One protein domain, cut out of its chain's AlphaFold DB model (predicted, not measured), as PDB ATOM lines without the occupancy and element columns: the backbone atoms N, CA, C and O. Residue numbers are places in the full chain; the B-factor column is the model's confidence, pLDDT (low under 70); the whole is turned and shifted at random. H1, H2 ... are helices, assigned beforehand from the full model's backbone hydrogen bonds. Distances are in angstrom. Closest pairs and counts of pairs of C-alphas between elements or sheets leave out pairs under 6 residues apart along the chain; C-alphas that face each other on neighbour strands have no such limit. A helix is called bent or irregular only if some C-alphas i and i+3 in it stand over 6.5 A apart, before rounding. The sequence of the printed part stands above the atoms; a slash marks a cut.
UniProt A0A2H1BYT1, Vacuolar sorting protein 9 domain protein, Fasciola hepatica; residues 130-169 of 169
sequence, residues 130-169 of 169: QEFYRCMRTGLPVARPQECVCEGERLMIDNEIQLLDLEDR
ATOM      1  N   GLN A 130      67.455  73.401-110.711       91.94
ATOM      2  CA  GLN A 130      67.041  72.034-110.380       91.94
ATOM      3  C   GLN A 130      67.178  71.742-108.881       91.94
ATOM      4  O   GLN A 130      66.247  71.209-108.281       91.94
ATOM      5  N   GLU A 131      68.305  72.133-108.277       90.25
ATOM      6  CA  GLU A 131      68.540  71.974-106.840       90.25
ATOM      7  C   GLU A 131      67.510  72.755-106.025       90.25
ATOM      8  O   GLU A 131      66.896  72.227-105.101       90.25
ATOM      9  N   PHE A 132      67.265  74.003-106.424       92.25
ATOM     10  CA  PHE A 132      66.305  74.874-105.762       92.25
ATOM     11  C   PHE A 132      64.891  74.279-105.758       92.25
ATOM     12  O   PHE A 132      64.262  74.194-104.703       92.25
ATOM     13  N   TYR A 133      64.388  73.825-106.913       91.19
ATOM     14  CA  TYR A 133      63.056  73.218-106.983       91.19
ATOM     15  C   TYR A 133      62.974  71.865-106.288       91.19
ATOM     16  O   TYR A 133      61.908  71.531-105.770       91.19
ATOM     17  N   ARG A 134      64.069  71.095-106.258       88.88
ATOM     18  CA  ARG A 134      64.130  69.866-105.467       88.88
ATOM     19  C   ARG A 134      63.918  70.188-103.990       88.88
ATOM     20  O   ARG A 134      62.959  69.683-103.419       88.88
ATOM     21  N   CYS A 135      64.706  71.103-103.426       87.56
ATOM     22  CA  CYS A 135      64.582  71.534-102.029       87.56
ATOM     23  C   CYS A 135      63.203  72.137-101.706       87.56
ATOM     24  O   CYS A 135      62.638  71.870-100.648       87.56
ATOM     25  N   MET A 136      62.634  72.931-102.619       88.75
ATOM     26  CA  MET A 136      61.288  73.493-102.445       88.75
ATOM     27  C   MET A 136      60.186  72.425-102.476       88.75
ATOM     28  O   MET A 136      59.154  72.610-101.836       88.75
ATOM     29  N   ARG A 137      60.382  71.320-103.212       85.75
ATOM     30  CA  ARG A 137      59.410  70.221-103.316       85.75
ATOM     31  C   ARG A 137      59.493  69.261-102.140       85.75
ATOM     32  O   ARG A 137      58.455  68.913-101.593       85.75
ATOM     33  N   THR A 138      60.700  68.824-101.785       83.75
ATOM     34  CA  THR A 138      60.912  67.946-100.625       83.75
ATOM     35  C   THR A 138      60.510  68.652 -99.336       83.75
ATOM     36  O   THR A 138      60.118  68.016 -98.365       83.75
ATOM     37  N   GLY A 139      60.620  69.985 -99.330       71.88
ATOM     38  CA  GLY A 139      60.602  70.760 -98.108       71.88
ATOM     39  C   GLY A 139      61.858  70.480 -97.288       71.88
ATOM     40  O   GLY A 139      62.649  69.577 -97.568       71.88
ATOM     41  N   LEU A 140      62.053  71.294 -96.260       66.31
ATOM     42  CA  LEU A 140      62.958  70.960 -95.174       66.31
ATOM     43  C   LEU A 140      62.090  70.696 -93.947       66.31
ATOM     44  O   LEU A 140      61.163  71.480 -93.705       66.31
ATOM     45  N   PRO A 141      62.379  69.657 -93.147       61.38
ATOM     46  CA  PRO A 141      61.804  69.544 -91.821       61.38
ATOM     47  C   PRO A 141      62.321  70.726 -90.997       61.38
ATOM     48  O   PRO A 141      63.399  70.692 -90.406       61.38
ATOM     49  N   VAL A 142      61.570  71.828 -91.001       59.81
ATOM     50  CA  VAL A 142      61.831  72.949 -90.105       59.81
ATOM     51  C   VAL A 142      61.500  72.429 -88.717       59.81
ATOM     52  O   VAL A 142      60.329  72.243 -88.384       59.81
ATOM     53  N   ALA A 143      62.537  72.157 -87.923       54.47
ATOM     54  CA  ALA A 143      62.396  71.882 -86.505       54.47
ATOM     55  C   ALA A 143      61.728  73.103 -85.866       54.47
ATOM     56  O   ALA A 143      62.390  74.085 -85.533       54.47
ATOM     57  N   ARG A 144      60.396  73.079 -85.764       52.78
ATOM     58  CA  ARG A 144      59.648  74.121 -85.070       52.78
ATOM     59  C   ARG A 144      60.132  74.103 -83.622       52.78
ATOM     60  O   ARG A 144      60.050  73.049 -82.984       52.78
ATOM     61  N   PRO A 145      60.649  75.215 -83.080       49.88
ATOM     62  CA  PRO A 145      60.961  75.269 -81.665       49.88
ATOM     63  C   PRO A 145      59.653  75.099 -80.879       49.88
ATOM     64  O   PRO A 145      58.821  75.997 -80.860       49.88
ATOM     65  N   GLN A 146      59.484  73.932 -80.249       47.69
ATOM     66  CA  GLN A 146      58.487  73.662 -79.208       47.69
ATOM     67  C   GLN A 146      57.016  73.927 -79.589       47.69
ATOM     68  O   GLN A 146      56.335  74.752 -78.986       47.69
ATOM     69  N   GLU A 147      56.463  73.107 -80.479       50.84
ATOM     70  CA  GLU A 147      55.114  72.589 -80.217       50.84
ATOM     71  C   GLU A 147      55.293  71.269 -79.447       50.84
ATOM     72  O   GLU A 147      56.250  70.533 -79.688       50.84
ATOM     73  N   CYS A 148      54.462  71.001 -78.437       47.25
ATOM     74  CA  CYS A 148      54.443  69.717 -77.731       47.25
ATOM     75  C   CYS A 148      53.984  68.643 -78.728       47.25
ATOM     76  O   CYS A 148      52.796  68.354 -78.825       47.25
ATOM     77  N   VAL A 149      54.913  68.126 -79.529       58.78
ATOM     78  CA  VAL A 149      54.618  67.106 -80.534       58.78
ATOM     79  C   VAL A 149      54.354  65.807 -79.785       58.78
ATOM     80  O   VAL A 149      55.224  65.307 -79.064       58.78
ATOM     81  N   CYS A 150      53.136  65.279 -79.899       71.06
ATOM     82  CA  CYS A 150      52.814  63.993 -79.294       71.06
ATOM     83  C   CYS A 150      53.622  62.876 -79.976       71.06
ATOM     84  O   CYS A 150      54.034  63.005 -81.127       71.06
ATOM     85  N   GLU A 151      53.856  61.762 -79.280       80.12
ATOM     86  CA  GLU A 151      54.673  60.653 -79.802       80.12
ATOM     87  C   GLU A 151      54.186  60.160 -81.176       80.12
ATOM     88  O   GLU A 151      54.998  59.888 -82.057       80.12
ATOM     89  N   GLY A 152      52.864  60.148 -81.392       81.44
ATOM     90  CA  GLY A 152      52.257  59.791 -82.674       81.44
ATOM     91  C   GLY A 152      52.586  60.762 -83.812       81.44
ATOM     92  O   GLY A 152      52.816  60.327 -84.934       81.44
ATOM     93  N   GLU A 153      52.659  62.062 -83.537       78.12
ATOM     94  CA  GLU A 153      52.999  63.071 -84.544       78.12
ATOM     95  C   GLU A 153      54.496  63.030 -84.887       78.12
ATOM     96  O   GLU A 153      54.860  63.174 -86.051       78.12
ATOM     97  N   ARG A 154      55.363  62.691 -83.921       78.44
ATOM     98  CA  ARG A 154      56.784  62.422 -84.198       78.44
ATOM     99  C   ARG A 154      56.981  61.171 -85.058       78.44
ATOM    100  O   ARG A 154      57.709  61.226 -86.039       78.44
ATOM    101  N   LEU A 155      56.272  60.086 -84.742       83.94
ATOM    102  CA  LEU A 155      56.260  58.862 -85.551       83.94
ATOM    103  C   LEU A 155      55.779  59.113 -86.984       83.94
ATOM    104  O   LEU A 155      56.322  58.521 -87.913       83.94
ATOM    105  N   MET A 156      54.779  59.978 -87.185       80.81
ATOM    106  CA  MET A 156      54.334  60.327 -88.537       80.81
ATOM    107  C   MET A 156      55.411  61.075 -89.324       80.81
ATOM    108  O   MET A 156      55.645  60.715 -90.472       80.81
ATOM    109  N   ILE A 157      56.099  62.039 -88.705       81.75
ATOM    110  CA  ILE A 157      57.204  62.770 -89.348       81.75
ATOM    111  C   ILE A 157      58.337  61.808 -89.731       81.75
ATOM    112  O   ILE A 157      58.831  61.851 -90.855       81.75
ATOM    113  N   ASP A 158      58.719  60.903 -88.828       81.12
ATOM    114  CA  ASP A 158      59.799  59.941 -89.081       81.12
ATOM    115  C   ASP A 158      59.434  58.951 -90.203       81.12
ATOM    116  O   ASP A 158      60.258  58.650 -91.068       81.12
ATOM    117  N   ASN A 159      58.188  58.470 -90.226       85.50
ATOM    118  CA  ASN A 159      57.694  57.589 -91.287       85.50
ATOM    119  C   ASN A 159      57.615  58.308 -92.641       85.50
ATOM    120  O   ASN A 159      57.907  57.703 -93.670       85.50
ATOM    121  N   GLU A 160      57.231  59.586 -92.657       81.19
ATOM    122  CA  GLU A 160      57.178  60.400 -93.875       81.19
ATOM    123  C   GLU A 160      58.576  60.585 -94.480       81.19
ATOM    124  O   GLU A 160      58.750  60.389 -95.681       81.19
ATOM    125  N   ILE A 161      59.594  60.840 -93.649       79.38
ATOM    126  CA  ILE A 161      60.999  60.907 -94.087       79.38
ATOM    127  C   ILE A 161      61.444  59.571 -94.697       79.38
ATOM    128  O   ILE A 161      62.038  59.550 -95.772       79.38
ATOM    129  N   GLN A 162      61.115  58.447 -94.052       82.31
ATOM    130  CA  GLN A 162      61.455  57.120 -94.577       82.31
ATOM    131  C   GLN A 162      60.771  56.813 -95.912       82.31
ATOM    132  O   GLN A 162      61.373  56.164 -96.763       82.31
ATOM    133  N   LEU A 163      59.522  57.246 -96.102       82.19
ATOM    134  CA  LEU A 163      58.807  57.053 -97.362       82.19
ATOM    135  C   LEU A 163      59.436  57.867 -98.498       82.19
ATOM    136  O   LEU A 163      59.605  57.330 -99.590       82.19
ATOM    137  N   LEU A 164      59.843  59.110 -98.228       76.38
ATOM    138  CA  LEU A 164      60.532  59.957 -99.205       76.38
ATOM    139  C   LEU A 164      61.884  59.360 -99.632       76.38
ATOM    140  O   LEU A 164      62.178  59.304-100.824       76.38
ATOM    141  N   ASP A 165      62.668  58.827 -98.689       78.12
ATOM    142  CA  ASP A 165      63.948  58.158 -98.985       78.12
ATOM    143  C   ASP A 165      63.784  56.878 -99.831       78.12
ATOM    144  O   ASP A 165      64.724  56.431-100.497       78.12
ATOM    145  N   LEU A 166      62.603  56.249 -99.796       81.56
ATOM    146  CA  LEU A 166      62.292  55.060-100.592       81.56
ATOM    147  C   LEU A 166      61.833  55.394-102.016       81.56
ATOM    148  O   LEU A 166      62.034  54.567-102.901       81.56
ATOM    149  N   GLU A 167      61.235  56.566-102.242       74.50
ATOM    150  CA  GLU A 167      60.807  57.022-103.575       74.50
ATOM    151  C   GLU A 167      61.979  57.481-104.459       74.50
ATOM    152  O   GLU A 167      61.859  57.467-105.684       74.50
ATOM    153  N   ASP A 168      63.120  57.832-103.857       64.38
ATOM    154  CA  ASP A 168      64.344  58.260-104.555       64.38
ATOM    155  C   ASP A 168      65.268  57.085-104.985       64.38
ATOM    156  O   ASP A 168      66.357  57.314-105.520       64.38
ATOM    157  N   ARG A 169      64.856  55.820-104.774       52.56
ATOM    158  CA  ARG A 169      65.591  54.589-105.155       52.56
ATOM    159  C   ARG A 169      65.007  53.881-106.374       52.56
ATOM    160  O   ARG A 169      65.827  53.352-107.162       52.56
TER     161      ARG A 169
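AT A GLANCE: This is residues 130 to 169 of the 169 residues of the protein "Vacuolar sorting protein 9 domain protein" of Fasciola hepatica (UniProt A0A2H1BYT1). The printed part is a loose, flat horseshoe: a short helix H1 lies on one arm, a long bare link runs on from it and turns round the bend, and the longer helix H2 folds back as the other arm. The space between the arms is open, and the two helices are only just apart. The printed part has 40 residues with two named helices, H1 and then H2, and no named strand; the class is all helix. It is loose, with a radius of gyration of the C-alphas of 12.3 A, and spans 35 by 22 by 8 A.

HOW THE PARTS SIT: H1, residues 130 to 138, and H2, residues 151 to 167, are only just apart, with their closest C-alphas 8.1 A from each other. Residues 130 to 137 of H1 stand free. Residues 142 to 156, of which 151 to 156 belong to H2, stand free too. In H1 and H2 every O i to N i+4 pair is within hydrogen-bond range.

IN THESE COORDINATES: H1 runs from Gln 130, C-alpha at (67.041, 72.034, -110.380), to Thr 138, 12.2 A from first to last C-alpha. Residues 139 to 150 belong to no named element. H2, the longest helix, begins at Glu 151, C-alpha at (54.673, 60.653, -79.802), and ends at Glu 167, C-alpha at (60.807, 57.022, -103.575), 24.8 A away. Neither helix is bent.

THE WHOLE: The two C-alphas farthest apart are those of Gln 130 and Cys 150, at 35.1 A. The C-alphas of Gln 130 and Arg 169, the chain's last residue, are 18.3 A apart. The printed part has no cut. The link from H1 to H2, 12 residues, is long. The mean pLDDT of the printed part is 74.4, and residues 140 to 149 and 168 to 169 are under 70.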